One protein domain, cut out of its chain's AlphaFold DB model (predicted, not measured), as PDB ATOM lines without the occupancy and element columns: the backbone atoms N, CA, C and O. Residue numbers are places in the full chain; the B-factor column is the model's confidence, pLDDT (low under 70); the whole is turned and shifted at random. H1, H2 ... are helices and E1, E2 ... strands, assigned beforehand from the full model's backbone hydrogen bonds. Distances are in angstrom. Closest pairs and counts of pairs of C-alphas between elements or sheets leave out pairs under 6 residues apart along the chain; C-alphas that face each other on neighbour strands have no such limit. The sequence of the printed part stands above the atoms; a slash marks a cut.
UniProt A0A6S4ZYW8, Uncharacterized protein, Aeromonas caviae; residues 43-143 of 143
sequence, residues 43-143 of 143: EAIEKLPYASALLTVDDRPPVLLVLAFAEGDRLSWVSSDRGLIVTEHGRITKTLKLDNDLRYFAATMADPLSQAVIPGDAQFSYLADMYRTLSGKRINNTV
ATOM      1  N   GLU A  43      -6.286 -28.391  62.889       86.44
ATOM      2  CA  GLU A  43      -5.059 -28.149  63.655       86.44
ATOM      3  C   GLU A  43      -4.043 -29.297  63.518       86.44
ATOM      4  O   GLU A  43      -2.833 -29.065  63.485       86.44
ATOM      5  N   ALA A  44      -4.508 -30.549  63.429       85.12
ATOM      6  CA  ALA A  44      -3.625 -31.689  63.202       85.12
ATOM      7  C   ALA A  44      -3.010 -31.655  61.795       85.12
ATOM      8  O   ALA A  44      -1.833 -31.980  61.658       85.12
ATOM      9  N   ILE A  45      -3.774 -31.229  60.781       85.88
ATOM     10  CA  ILE A  45      -3.299 -31.076  59.395       85.88
ATOM     11  C   ILE A  45      -2.265 -29.948  59.305       85.88
ATOM     12  O   ILE A  45      -1.208 -30.139  58.710       85.88
ATOM     13  N   GLU A  46      -2.522 -28.803  59.940       87.62
ATOM     14  CA  GLU A  46      -1.617 -27.639  59.932       87.62
ATOM     15  C   GLU A  46      -0.245 -27.928  60.558       87.62
ATOM     16  O   GLU A  46       0.749 -27.287  60.215       87.62
ATOM     17  N   LYS A  47      -0.169 -28.906  61.465       91.50
ATOM     18  CA  LYS A  47       1.082 -29.320  62.118       91.50
ATOM     19  C   LYS A  47       1.907 -30.312  61.294       91.50
ATOM     20  O   LYS A  47       3.017 -30.647  61.715       91.50
ATOM     21  N   LEU A  48       1.399 -30.814  60.166       90.50
ATOM     22  CA  LEU A  48       2.115 -31.802  59.362       90.50
ATOM     23  C   LEU A  48       3.317 -31.152  58.651       90.50
ATOM     24  O   LEU A  48       3.146 -30.191  57.905       90.50
ATOM     25  N   PRO A  49       4.545 -31.684  58.817       92.81
ATOM     26  CA  PRO A  49       5.750 -31.114  58.209       92.81
ATOM     27  C   PRO A  49       5.926 -31.508  56.731       92.81
ATOM     28  O   PRO A  49       6.985 -31.288  56.148       92.81
ATOM     29  N   TYR A  50       4.916 -32.138  56.133       89.12
ATOM     30  CA  TYR A  50       4.915 -32.648  54.768       89.12
ATOM     31  C   TYR A  50       3.586 -32.331  54.090       89.12
ATOM     32  O   TYR A  50       2.556 -32.187  54.747       89.12
ATOM     33  N   ALA A  51       3.605 -32.263  52.758       94.38
ATOM     34  CA  ALA A  51       2.393 -32.081  51.980       94.38
ATOM     35  C   ALA A  51       1.441 -33.267  52.188       94.38
ATOM     36  O   ALA A  51       1.820 -34.435  52.042       94.38
ATOM     37  N   SER A  52       0.193 -32.947  52.507       93.69
ATOM     38  CA  SER A  52      -0.872 -33.915  52.729       93.69
ATOM     39  C   SER A  52      -2.136 -33.511  51.988       93.69
ATOM     40  O   SER A  52      -2.377 -32.325  51.769       93.69
ATOM     41  N   ALA A  53      -2.964 -34.493  51.658       93.44
ATOM     42  CA  ALA A  53      -4.273 -34.283  51.057       93.44
ATOM     43  C   ALA A  53      -5.320 -35.148  51.764       93.44
ATOM     44  O   ALA A  53      -4.989 -36.184  52.337       93.44
ATOM     45  N   LEU A  54      -6.582 -34.734  51.706       92.88
ATOM     46  CA  LEU A  54      -7.710 -35.561  52.122       92.88
ATOM     47  C   LEU A  54      -8.413 -36.088  50.877       92.88
ATOM     48  O   LEU A  54      -8.748 -35.314  49.981       92.88
ATOM     49  N   LEU A  55      -8.640 -37.397  50.832       92.00
ATOM     50  CA  LEU A  55      -9.402 -38.045  49.774       92.00
ATOM     51  C   LEU A  55     -10.653 -38.691  50.355       92.00
ATOM     52  O   LEU A  55     -10.566 -39.520  51.257       92.00
ATOM     53  N   THR A  56     -11.794 -38.380  49.758       91.81
ATOM     54  CA  THR A  56     -13.055 -39.078  49.999       91.81
ATOM     55  C   THR A  56     -13.417 -39.877  48.755       91.81
ATOM     56  O   THR A  56     -13.343 -39.355  47.642       91.81
ATOM     57  N   VAL A  57     -13.786 -41.145  48.935       89.06
ATOM     58  CA  VAL A  57     -14.243 -42.022  47.848       89.06
ATOM     59  C   VAL A  57     -15.626 -42.541  48.207       89.06
ATOM     60  O   VAL A  57     -15.769 -43.261  49.198       89.06
ATOM     61  N   ASP A  58     -16.615 -42.203  47.382       87.75
ATOM     62  CA  ASP A  58     -18.038 -42.440  47.652       87.75
ATOM     63  C   ASP A  58     -18.459 -41.796  48.990       87.75
ATOM     64  O   ASP A  58     -17.985 -40.712  49.328       87.75
ATOM     65  N   ASP A  59     -19.307 -42.465  49.772       86.44
ATOM     66  CA  ASP A  59     -19.814 -41.985  51.066       86.44
ATOM     67  C   ASP A  59     -18.940 -42.423  52.263       86.44
ATOM     68  O   ASP A  59     -19.426 -42.602  53.382       86.44
ATOM     69  N   ARG A  60     -17.642 -42.674  52.040       85.38
ATOM     70  CA  ARG A  60     -16.706 -43.118  53.091       85.38
ATOM     71  C   ARG A  60     -16.077 -41.940  53.846       85.38
ATOM     72  O   ARG A  60     -15.938 -40.862  53.273       85.38
ATOM     73  N   PRO A  61     -15.614 -42.138  55.096       86.81
ATOM     74  CA  PRO A  61     -14.834 -41.125  55.801       86.81
ATOM     75  C   PRO A  61     -13.580 -40.693  55.012       86.81
ATOM     76  O   PRO A  61     -12.973 -41.537  54.340       86.81
ATOM     77  N   PRO A  62     -13.156 -39.416  55.102       89.19
ATOM     78  CA  PRO A  62     -11.955 -38.934  54.428       89.19
ATOM     79  C   PRO A  62     -10.695 -39.686  54.869       89.19
ATOM     80  O   PRO A  62     -10.479 -39.944  56.053       89.19
ATOM     81  N   VAL A  63      -9.817 -39.976  53.913       89.81
ATOM     82  CA  VAL A  63      -8.519 -40.615  54.139       89.81
ATOM     83  C   VAL A  63      -7.408 -39.583  53.980       89.81
ATOM     84  O   VAL A  63      -7.338 -38.887  52.966       89.81
ATOM     85  N   LEU A  64      -6.506 -39.516  54.965       92.50
ATOM     86  CA  LEU A  64      -5.285 -38.722  54.864       92.50
ATOM     87  C   LEU A  64      -4.286 -39.399  53.920       92.50
ATOM     88  O   LEU A  64      -3.867 -40.539  54.142       92.50
ATOM     89  N   LEU A  65      -3.875 -38.661  52.899       95.50
ATOM     90  CA  LEU A  65      -2.801 -39.010  51.989       95.50
ATOM     91  C   LEU A  65      -1.566 -38.169  52.299       95.50
ATOM     92  O   LEU A  65      -1.674 -36.983  52.615       95.50
ATOM     93  N   VAL A  66      -0.392 -38.768  52.145       95.69
ATOM     94  CA  VAL A  66       0.904 -38.091  52.260       95.69
ATOM     95  C   VAL A  66       1.599 -38.109  50.905       95.69
ATOM     96  O   VAL A  66       1.580 -39.130  50.212       95.69
ATOM     97  N   LEU A  67       2.214 -36.993  50.513       97.31
ATOM     98  CA  LEU A  67       3.007 -36.926  49.288       97.31
ATOM     99  C   LEU A  67       4.260 -37.804  49.423       97.31
ATOM    100  O   LEU A  67       5.146 -37.512  50.223       97.31
ATOM    101  N   ALA A  68       4.331 -38.876  48.636       96.75
ATOM    102  CA  ALA A  68       5.444 -39.820  48.641       96.75
ATOM    103  C   ALA A  68       6.524 -39.452  47.615       96.75
ATOM    104  O   ALA A  68       7.711 -39.498  47.933       96.75
ATOM    105  N   PHE A  69       6.123 -39.080  46.394       96.94
ATOM    106  CA  PHE A  69       7.050 -38.724  45.315       96.94
ATOM    107  C   PHE A  69       6.525 -37.551  44.490       96.94
ATOM    108  O   PHE A  69       5.317 -37.418  44.292       96.94
ATOM    109  N   ALA A  70       7.451 -36.745  43.973       97.31
ATOM    110  CA  ALA A  70       7.187 -35.669  43.030       97.31
ATOM    111  C   ALA A  70       8.153 -35.787  41.844       97.31
ATOM    112  O   ALA A  70       9.370 -35.690  42.009       97.31
ATOM    113  N   GLU A  71       7.605 -36.017  40.656       97.50
ATOM    114  CA  GLU A  71       8.325 -36.160  39.392       97.50
ATOM    115  C   GLU A  71       7.831 -35.070  38.431       97.50
ATOM    116  O   GLU A  71       6.930 -35.285  37.621       97.50
ATOM    117  N   GLY A  72       8.375 -33.857  38.571       95.88
ATOM    118  CA  GLY A  72       7.811 -32.675  37.910       95.88
ATOM    119  C   GLY A  72       6.402 -32.387  38.433       95.88
ATOM    120  O   GLY A  72       6.188 -32.363  39.644       95.88
ATOM    121  N   ASP A  73       5.438 -32.230  37.527       95.00
ATOM    122  CA  ASP A  73       4.029 -31.980  37.869       95.00
ATOM    123  C   ASP A  73       3.260 -33.247  38.277       95.00
ATOM    124  O   ASP A  73       2.083 -33.174  38.647       95.00
ATOM    125  N   ARG A  74       3.915 -34.413  38.220       97.56
ATOM    126  CA  ARG A  74       3.352 -35.705  38.610       97.56
ATOM    127  C   ARG A  74       3.633 -35.989  40.079       97.56
ATOM    128  O   ARG A  74       4.765 -36.256  40.482       97.56
ATOM    129  N   LEU A  75       2.578 -35.983  40.880       98.44
ATOM    130  CA  LEU A  75       2.623 -36.177  42.323       98.44
ATOM    131  C   LEU A  75       2.015 -37.529  42.689       98.44
ATOM    132  O   LEU A  75       0.918 -37.865  42.248       98.44
ATOM    133  N   SER A  76       2.732 -38.303  43.497       98.19
ATOM    134  CA  SER A  76       2.306 -39.613  43.989       98.19
ATOM    135  C   SER A  76       1.985 -39.527  45.473       98.19
ATOM    136  O   SER A  76       2.873 -39.298  46.292       98.19
ATOM    137  N   TRP A  77       0.724 -39.748  45.817       98.25
ATOM    138  CA  TRP A  77       0.175 -39.649  47.162       98.25
ATOM    139  C   TRP A  77      -0.135 -41.041  47.702       98.25
ATOM    140  O   TRP A  77      -0.750 -41.849  47.004       98.25
ATOM    141  N   VAL A  78       0.270 -41.323  48.937       97.38
ATOM    142  CA  VAL A  78       0.083 -42.633  49.568       97.38
ATOM    143  C   VAL A  78      -0.804 -42.527  50.805       97.38
ATOM    144  O   VAL A  78      -0.644 -41.614  51.616       97.38
ATOM    145  N   SER A  79      -1.739 -43.461  50.954       94.75
ATOM    146  CA  SER A  79      -2.537 -43.638  52.173       94.75
ATOM    147  C   SER A  79      -1.829 -44.554  53.179       94.75
ATOM    148  O   SER A  79      -0.889 -45.282  52.846       94.75
ATOM    149  N   SER A  80      -2.313 -44.576  54.422       91.12
ATOM    150  CA  SER A  80      -1.789 -45.452  55.484       91.12
ATOM    151  C   SER A  80      -1.842 -46.943  55.126       91.12
ATOM    152  O   SER A  80      -0.964 -47.715  55.514       91.12
ATOM    153  N   ASP A  81      -2.831 -47.353  54.333       90.25
ATOM    154  CA  ASP A  81      -2.987 -48.724  53.863       90.25
ATOM    155  C   ASP A  81      -2.201 -49.010  52.566       90.25
ATOM    156  O   ASP A  81      -2.304 -50.104  52.010       90.25
ATOM    157  N   ARG A  82      -1.343 -48.086  52.115       92.81
ATOM    158  CA  ARG A  82      -0.535 -48.187  50.884       92.81
ATOM    159  C   ARG A  82      -1.349 -48.150  49.585       92.81
ATOM    160  O   ARG A  82      -0.883 -48.651  48.561       92.81
ATOM    161  N   GLY A  83      -2.550 -47.579  49.616       95.00
ATOM    162  CA  GLY A  83      -3.209 -47.102  48.405       95.00
ATOM    163  C   GLY A  83      -2.406 -45.966  47.776       95.00
ATOM    164  O   GLY A  83      -1.712 -45.226  48.475       95.00
ATOM    165  N   LEU A  84      -2.459 -45.862  46.450       97.00
ATOM    166  CA  LEU A  84      -1.719 -44.856  45.688       97.00
ATOM    167  C   LEU A  84      -2.694 -44.030  44.865       97.00
ATOM    168  O   LEU A  84      -3.510 -44.588  44.135       97.00
ATOM    169  N   ILE A  85      -2.537 -42.716  44.911       98.00
ATOM    170  CA  ILE A  85      -3.206 -41.773  44.021       98.00
ATOM    171  C   ILE A  85      -2.118 -40.990  43.310       98.00
ATOM    172  O   ILE A  85      -1.216 -40.462  43.953       98.00
ATOM    173  N   VAL A  86      -2.175 -40.921  41.987       98.25
ATOM    174  CA  VAL A  86      -1.269 -40.089  41.196       98.25
ATOM    175  C   VAL A  86      -2.065 -38.943  40.614       98.25
ATOM    176  O   VAL A  86      -3.122 -39.162  40.012       98.25
ATOM    177  N   THR A  87      -1.543 -37.735  40.779       97.94
ATOM    178  CA  THR A  87      -2.099 -36.533  40.170       97.94
ATOM    179  C   THR A  87      -1.090 -35.868  39.252       97.94
ATOM    180  O   THR A  87       0.085 -35.796  39.600       97.94
ATOM    181  N   GLU A  88      -1.552 -35.305  38.143       97.38
ATOM    182  CA  GLU A  88      -0.770 -34.416  37.280       97.38
ATOM    183  C   GLU A  88      -1.516 -33.085  37.178       97.38
ATOM    184  O   GLU A  88      -2.702 -33.071  36.854       97.38
ATOM    185  N   HIS A  89      -0.866 -31.977  37.548       95.25
ATOM    186  CA  HIS A  89      -1.509 -30.652  37.655       95.25
ATOM    187  C   HIS A  89      -2.796 -30.653  38.515       95.25
ATOM    188  O   HIS A  89      -3.753 -29.929  38.255       95.25
ATOM    189  N   GLY A  90      -2.850 -31.525  39.528       93.69
ATOM    190  CA  GLY A  90      -4.020 -31.709  40.394       93.69
ATOM    191  C   GLY A  90      -5.113 -32.633  39.840       93.69
ATOM    192  O   GLY A  90      -6.017 -33.002  40.588       93.69
ATOM    193  N   ARG A  91      -5.037 -33.082  38.581       95.75
ATOM    194  CA  ARG A  91      -5.967 -34.082  38.032       95.75
ATOM    195  C   ARG A  91      -5.533 -35.487  38.413       95.75
ATOM    196  O   ARG A  91      -4.377 -35.831  38.215       95.75
ATOM    197  N   ILE A  92      -6.450 -36.328  38.886       97.06
ATOM    198  CA  ILE A  92      -6.161 -37.747  39.137       97.06
ATOM    199  C   ILE A  92      -5.945 -38.462  37.797       97.06
ATOM    200  O   ILE A  92      -6.844 -38.487  36.958       97.06
ATOM    201  N   THR A  93      -4.768 -39.057  37.607       97.31
ATOM    202  CA  THR A  93      -4.390 -39.777  36.376       97.31
ATOM    203  C   THR A  93      -4.157 -41.268  36.601       97.31
ATOM    204  O   THR A  93      -4.128 -42.043  35.646       97.31
ATOM    205  N   LYS A  94      -4.009 -41.702  37.859       97.25
ATOM    206  CA  LYS A  94      -3.892 -43.120  38.219       97.25
ATOM    207  C   LYS A  94      -4.281 -43.354  39.670       97.25
ATOM    208  O   LYS A  94      -3.957 -42.540  40.534       97.25
ATOM    209  N   THR A  95      -4.883 -44.502  39.951       96.88
ATOM    210  CA  THR A  95      -5.089 -44.977  41.325       96.88
ATOM    211  C   THR A  95      -4.657 -46.436  41.476       96.88
ATOM    212  O   THR A  95      -4.519 -47.171  40.494       96.88
ATOM    213  N   LEU A  96      -4.386 -46.849  42.711       95.44
ATOM    214  CA  LEU A  96      -4.132 -48.234  43.080       95.44
ATOM    215  C   LEU A  96      -4.779 -48.531  44.428       95.44
ATOM    216  O   LEU A  96      -4.591 -47.762  45.376       95.44
ATOM    217  N   LYS A  97      -5.392 -49.715  44.530       92.44
ATOM    218  CA  LYS A  97      -5.974 -50.263  45.762       92.44
ATOM    219  C   LYS A  97      -7.297 -49.594  46.163       92.44
ATOM    220  O   LYS A  97      -7.706 -49.693  47.316       92.44
ATOM    221  N   LEU A  98      -7.984 -48.969  45.211       90.88
ATOM    222  CA  LEU A  98      -9.401 -48.643  45.342       90.88
ATOM    223  C   LEU A  98     -10.262 -49.792  44.797       90.88
ATOM    224  O   LEU A  98      -9.787 -50.672  44.075       90.88
ATOM    225  N   ASP A  99     -11.558 -49.776  45.119       90.19
ATOM    226  CA  ASP A  99     -12.508 -50.759  44.579       90.19
ATOM    227  C   ASP A  99     -12.581 -50.692  43.047       90.19
ATOM    228  O   ASP A  99     -12.695 -51.723  42.382       90.19
ATOM    229  N   ASN A 100     -12.476 -49.480  42.492       91.56
ATOM    230  CA  ASN A 100     -12.363 -49.205  41.064       91.56
ATOM    231  C   ASN A 100     -11.138 -48.322  40.826       91.56
ATOM    232  O   ASN A 100     -11.155 -47.139  41.160       91.56
ATOM    233  N   ASP A 101     -10.090 -48.896  40.248       95.00
ATOM    234  CA  ASP A 101      -8.843 -48.190  39.993       95.00
ATOM    235  C   ASP A 101      -8.799 -47.571  38.593       95.00
ATOM    236  O   ASP A 101      -9.051 -48.259  37.603       95.00
ATOM    237  N   LEU A 102      -8.383 -46.307  38.494       95.94
ATOM    238  CA  LEU A 102      -8.026 -45.678  37.224       95.94
ATOM    239  C   LEU A 102      -6.672 -46.227  36.762       95.94
ATOM    240  O   LEU A 102      -5.624 -45.884  37.320       95.94
ATOM    241  N   ARG A 103      -6.685 -47.110  35.761       93.94
ATOM    242  CA  ARG A 103      -5.483 -47.798  35.262       93.94
ATOM    243  C   ARG A 103      -4.830 -47.116  34.084       93.94
ATOM    244  O   ARG A 103      -3.601 -47.113  33.992       93.94
ATOM    245  N   TYR A 104      -5.653 -46.598  33.187       94.12
ATOM    246  CA  TYR A 104      -5.211 -45.863  32.020       94.12
ATOM    247  C   TYR A 104      -5.892 -44.509  32.016       94.12
ATOM    248  O   TYR A 104      -7.085 -44.413  32.284       94.12
ATOM    249  N   PHE A 105      -5.120 -43.485  31.690       96.38
ATOM    250  CA  PHE A 105      -5.601 -42.137  31.491       96.38
ATOM    251  C   PHE A 105      -4.747 -41.492  30.408       96.38
ATOM    252  O   PHE A 105      -3.518 -41.532  30.481       96.38
ATOM    253  N   ALA A 106      -5.392 -40.906  29.409       95.50
ATOM    254  CA  ALA A 106      -4.718 -40.134  28.379       95.50
ATOM    255  C   ALA A 106      -5.593 -38.957  27.969       95.50
ATOM    256  O   ALA A 106      -6.702 -39.143  27.468       95.50
ATOM    257  N   ALA A 107      -5.087 -37.743  28.158       94.31
ATOM    258  CA  ALA A 107      -5.731 -36.554  27.627       94.31
ATOM    259  C   ALA A 107      -5.683 -36.585  26.089       94.31
ATOM    260  O   ALA A 107      -4.642 -36.878  25.499       94.31
ATOM    261  N   THR A 108      -6.804 -36.291  25.433       95.81
ATOM    262  CA  THR A 108      -6.880 -36.193  23.962       95.81
ATOM    263  C   THR A 108      -6.726 -34.755  23.469       95.81
ATOM    264  O   THR A 108      -6.700 -34.500  22.268       95.81
ATOM    265  N   MET A 109      -6.593 -33.819  24.406       94.25
ATOM    266  CA  MET A 109      -6.312 -32.406  24.194       94.25
ATOM    267  C   MET A 109      -5.449 -31.870  25.344       94.25
ATOM    268  O   MET A 109      -5.217 -32.576  26.323       94.25
ATOM    269  N   ALA A 110      -4.975 -30.628  25.238       92.25
ATOM    270  CA  ALA A 110      -4.242 -29.987  26.327       92.25
ATOM    271  C   ALA A 110      -5.119 -29.898  27.589       92.25
ATOM    272  O   ALA A 110      -6.267 -29.458  27.512       92.25
ATOM    273  N   ASP A 111      -4.583 -30.316  28.738       93.88
ATOM    274  CA  ASP A 111      -5.310 -30.243  30.003       93.88
ATOM    275  C   ASP A 111      -5.431 -28.777  30.447       93.88
ATOM    276  O   ASP A 111      -4.411 -28.119  30.650       93.88
ATOM    277  N   PRO A 112      -6.643 -28.222  30.618       94.38
ATOM    278  CA  PRO A 112      -6.788 -26.855  31.103       94.38
ATOM    279  C   PRO A 112      -6.220 -26.659  32.516       94.38
ATOM    280  O   PRO A 112      -5.857 -25.538  32.857       94.38
ATOM    281  N   LEU A 113      -6.088 -27.723  33.323       94.12
ATOM    282  CA  LEU A 113      -5.486 -27.642  34.659       94.12
ATOM    283  C   LEU A 113      -3.967 -27.455  34.631       94.12
ATOM    284  O   LEU A 113      -3.400 -27.045  35.640       94.12
ATOM    285  N   SER A 114      -3.300 -27.684  33.496       92.81
ATOM    286  CA  SER A 114      -1.869 -27.387  33.365       92.81
ATOM    287  C   SER A 114      -1.582 -25.900  33.117       92.81
ATOM    288  O   SER A 114      -0.431 -25.517  32.919       92.81
ATOM    289  N   GLN A 115      -2.613 -25.052  33.060       90.19
ATOM    290  CA  GLN A 115      -2.494 -23.622  32.782       90.19
ATOM    291  C   GLN A 115      -2.613 -22.808  34.074       90.19
ATOM    292  O   GLN A 115      -3.369 -23.154  34.976       90.19
ATOM    293  N   ALA A 116      -1.907 -21.676  34.148       85.19
ATOM    294  CA  ALA A 116      -1.954 -20.789  35.315       85.19
ATOM    295  C   ALA A 116      -3.324 -20.108  35.514       85.19
ATOM    296  O   ALA A 116      -3.665 -19.708  36.625       85.19
ATOM    297  N   VAL A 117      -4.098 -19.959  34.435       90.06
ATOM    298  CA  VAL A 117      -5.453 -19.400  34.439       90.06
ATOM    299  C   VAL A 117      -6.345 -20.371  33.684       90.06
ATOM    300  O   VAL A 117      -6.084 -20.651  32.519       90.06
ATOM    301  N   ILE A 118      -7.389 -20.871  34.343       88.69
ATOM    302  CA  ILE A 118      -8.363 -21.790  33.744       88.69
ATOM    303  C   ILE A 118      -9.492 -20.947  33.128       88.69
ATOM    304  O   ILE A 118     -10.193 -20.256  33.875       88.69
ATOM    305  N   PRO A 119      -9.690 -20.965  31.796       86.38
ATOM    306  CA  PRO A 119     -10.815 -20.283  31.162       86.38
ATOM    307  C   PRO A 119     -12.157 -20.824  31.670       86.38
ATOM    308  O   PRO A 119     -12.307 -22.026  31.879       86.38
ATOM    309  N   GLY A 120     -13.153 -19.951  31.844       89.38
ATOM    310  CA  GLY A 120     -14.482 -20.363  32.320       89.38
ATOM    311  C   GLY A 120     -15.228 -21.304  31.362       89.38
ATOM    312  O   GLY A 120     -16.135 -22.014  31.783       89.38
ATOM    313  N   ASP A 121     -14.832 -21.327  30.091       92.06
ATOM    314  CA  ASP A 121     -15.352 -22.175  29.014       92.06
ATOM    315  C   ASP A 121     -14.395 -23.322  28.637       92.06
ATOM    316  O   ASP A 121     -14.549 -23.944  27.583       92.06
ATOM    317  N   ALA A 122     -13.406 -23.614  29.487       92.12
ATOM    318  CA  ALA A 122     -12.430 -24.660  29.235       92.12
ATOM    319  C   ALA A 122     -13.103 -26.020  28.999       92.12
ATOM    320  O   ALA A 122     -13.872 -26.519  29.822       92.12
ATOM    321  N   GLN A 123     -12.757 -26.648  27.878       92.69
ATOM    322  CA  GLN A 123     -13.160 -28.011  27.561       92.69
ATOM    323  C   GLN A 123     -12.011 -28.969  27.848       92.69
ATOM    324  O   GLN A 123     -10.839 -28.619  27.714       92.69
ATOM    325  N   PHE A 124     -12.357 -30.192  28.233       94.06
ATOM    326  CA  PHE A 124     -11.385 -31.246  28.450       94.06
ATOM    327  C   PHE A 124     -11.926 -32.571  27.926       94.06
ATOM    328  O   PHE A 124     -13.057 -32.951  28.225       94.06
ATOM    329  N   SER A 125     -11.111 -33.265  27.140       94.69
ATOM    330  CA  SER A 125     -11.408 -34.581  26.582       94.69
ATOM    331  C   SER A 125     -10.269 -35.536  26.919       94.69
ATOM    332  O   SER A 125      -9.092 -35.170  26.871       94.69
ATOM    333  N   TYR A 126     -10.629 -36.758  27.294       95.50
ATOM    334  CA  TYR A 126      -9.693 -37.782  27.736       95.50
ATOM    335  C   TYR A 126     -10.230 -39.182  27.433       95.50
ATOM    336  O   TYR A 126     -11.427 -39.375  27.224       95.50
ATOM    337  N   LEU A 127      -9.323 -40.152  27.427       95.00
ATOM    338  CA  LEU A 127      -9.603 -41.581  27.455       95.00
ATOM    339  C   LEU A 127      -9.223 -42.110  28.836       95.00
ATOM    340  O   LEU A 127      -8.171 -41.738  29.362       95.00
ATOM    341  N   ALA A 128     -10.048 -42.980  29.411       95.06
ATOM    342  CA  ALA A 128      -9.786 -43.582  30.711       95.06
ATOM    343  C   ALA A 128     -10.204 -45.055  30.734       95.06
ATOM    344  O   ALA A 128     -11.227 -45.411  30.168       95.06
ATOM    345  N   ASP A 129      -9.427 -45.895  31.420       94.06
ATOM    346  CA  ASP A 129      -9.800 -47.284  31.704       94.06
ATOM    347  C   ASP A 129      -9.882 -47.497  33.215       94.06
ATOM    348  O   ASP A 129      -8.909 -47.260  33.946       94.06
ATOM    349  N   MET A 130     -11.048 -47.949  33.668       92.81
ATOM    350  CA  MET A 130     -11.358 -48.207  35.069       92.81
ATOM    351  C   MET A 130     -11.371 -49.712  35.315       92.81
ATOM    352  O   MET A 130     -12.066 -50.474  34.647       92.81
ATOM    353  N   TYR A 131     -10.648 -50.156  36.334       88.75
ATOM    354  CA  TYR A 131     -10.541 -51.564  36.675       88.75
ATOM    355  C   TYR A 131     -11.147 -51.848  38.043       88.75
ATOM    356  O   TYR A 131     -10.659 -51.363  39.061       88.75
ATOM    357  N   ARG A 132     -12.175 -52.698  38.078       85.38
ATOM    358  CA  ARG A 132     -12.822 -53.105  39.326       85.38
ATOM    359  C   ARG A 132     -12.101 -54.284  39.966       85.38
ATOM    360  O   ARG A 132     -12.032 -55.378  39.395       85.38
ATOM    361  N   THR A 133     -11.636 -54.100  41.194       67.62
ATOM    362  CA  THR A 133     -11.096 -55.186  42.012       67.62
ATOM    363  C   THR A 133     -12.254 -55.905  42.703       67.62
ATOM    364  O   THR A 133     -12.580 -55.637  43.852       67.62
ATOM    365  N   LEU A 134     -12.917 -56.835  42.007       59.75
ATOM    366  CA  LEU A 134     -13.818 -57.770  42.685       59.75
ATOM    367  C   LEU A 134     -12.961 -58.754  43.478       59.75
ATOM    368  O   LEU A 134     -12.100 -59.414  42.892       59.75
ATOM    369  N   SER A 135     -13.204 -58.851  44.786       50.75
ATOM    370  CA  SER A 135     -12.601 -59.841  45.685       50.75
ATOM    371  C   SER A 135     -12.537 -61.222  45.005       50.75
ATOM    372  O   SER A 135     -13.543 -61.911  44.857       50.75
ATOM    373  N   GLY A 136     -11.356 -61.572  44.480       48.75
ATOM    374  CA  GLY A 136     -11.061 -62.851  43.828       48.75
ATOM    375  C   GLY A 136     -11.350 -63.018  42.323       48.75
ATOM    376  O   GLY A 136     -10.973 -64.062  41.791       48.75
ATOM    377  N   LYS A 137     -11.951 -62.067  41.586       46.94
ATOM    378  CA  LYS A 137     -12.216 -62.261  40.138       46.94
ATOM    379  C   LYS A 137     -11.958 -61.012  39.292       46.94
ATOM    380  O   LYS A 137     -12.683 -60.030  39.358       46.94
ATOM    381  N   ARG A 138     -10.927 -61.091  38.444       47.12
ATOM    382  CA  ARG A 138     -10.560 -60.046  37.476       47.12
ATOM    383  C   ARG A 138     -11.660 -59.891  36.420       47.12
ATOM    384  O   ARG A 138     -11.992 -60.873  35.758       47.12
ATOM    385  N   ILE A 139     -12.169 -58.676  36.234       55.56
ATOM    386  CA  ILE A 139     -12.985 -58.295  35.075       55.56
ATOM    387  C   ILE A 139     -12.400 -57.013  34.475       55.56
ATOM    388  O   ILE A 139     -12.167 -56.045  35.190       55.56
ATOM    389  N   ASN A 140     -12.098 -57.040  33.176       48.53
ATOM    390  CA  ASN A 140     -11.646 -55.867  32.430       48.53
ATOM    391  C   ASN A 140     -12.858 -55.320  31.674       48.53
ATOM    392  O   ASN A 140     -13.391 -56.036  30.826       48.53
ATOM    393  N   ASN A 141     -13.265 -54.085  31.955       46.91
ATOM    394  CA  ASN A 141     -14.311 -53.405  31.200       46.91
ATOM    395  C   ASN A 141     -13.741 -52.092  30.664       46.91
ATOM    396  O   ASN A 141     -13.523 -51.168  31.433       46.91
ATOM    397  N   THR A 142     -13.535 -52.030  29.352       39.44
ATOM    398  CA  THR A 142     -13.173 -50.806  28.631       39.44
ATOM    399  C   THR A 142     -14.446 -50.012  28.334       39.44
ATOM    400  O   THR A 142     -15.418 -50.601  27.850       39.44
ATOM    401  N   VAL A 143     -14.446 -48.709  28.619       40.88
ATOM    402  CA  VAL A 143     -15.469 -47.744  28.178       40.88
ATOM    403  C   VAL A 143     -14.788 -46.666  27.354       40.88
ATOM    404  O   VAL A 143     -13.707 -46.212  27.786       40.88
TER     405      VAL A 143
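This is residues 43 to 143 of the 143 residues of an uncharacterized protein of Aeromonas caviae (UniProt A0A6S4ZYW8). The strands follow one another side by side in chain order as a winding wall, with E1 to E5 curled like part of a barrel and E6, E7 and E8 continuing beyond E5 as a smaller second sheet. The one-turn helix H1 lies beyond the E1 end, and a wide loop of residues 108 to 125 joins the end of E6 to the start of E7. The printed part has 101 residues, with one named helix followed by eight named strands, and its class is mostly strand. The larger sheet has the order E1, E2, E3, E4, E5, antiparallel throughout; the smaller has the order E6, E7, E8. The whole is only just loose, close to compact, with a radius of gyration of the C-alphas of 15.4 A and spans of 44 by 41 by 27 A.

H1 is residues 43 to 46, beginning at C-alpha 43 (-5.059, -28.149, 63.655). E1 is residues 52 to 55. E2, residues 63 to 71, is 22.8 A long and bends by 51 degrees at residue 68. E3 is residues 74 to 79, E4 residues 84 to 88 and E5 residues 91 to 96. E6, residues 100 to 107, is 19.6 A long and bends by 56 degrees at residue 103. E7, residues 126 to 134, is 25.3 A long. E8, residues 137 to 141, ends at C-alpha 141 (-14.311, -53.405, 31.200).

H1 only grazes the larger sheet, with residues 45 to 46; it is too short for an O i to N i+4 pair, and its one O i to N i+3 pair is not within range. E1 to E5 form a meander, each strand the antiparallel neighbour and hairpin partner of the one before, in a strongly twisted sheet. Within hydrogen-bond range are N 55 and O 63 at 2.9 A for E1 and E2, N 68 and O 76 at 2.8 A for E2 and E3, N 77 and O 85 at 2.8 A for E3 and E4, and N 86 and O 94 at 2.8 A for E4 and E5. E5 and E6 have 13 pairs of C-alphas within 8 A, the closest being those of Lys 94 and Leu 102, 5.0 A apart. E6 and E7 form an antiparallel hairpin, with N 103 and O 129 at 2.9 A. E7 and E8 meet only at a point, where C-alphas 134 and 137 face each other at 5.4 A. E1 and E8 are apart.

The C-alphas farthest apart, those of Val 117 and Gly 136, are 44.8 A apart. The printed part has no cut and ends at the chain's last residue, 143. The link from E6 to E7 is long. The mean pLDDT of the printed part is 88.5, and residues 133 to 143 are under 70.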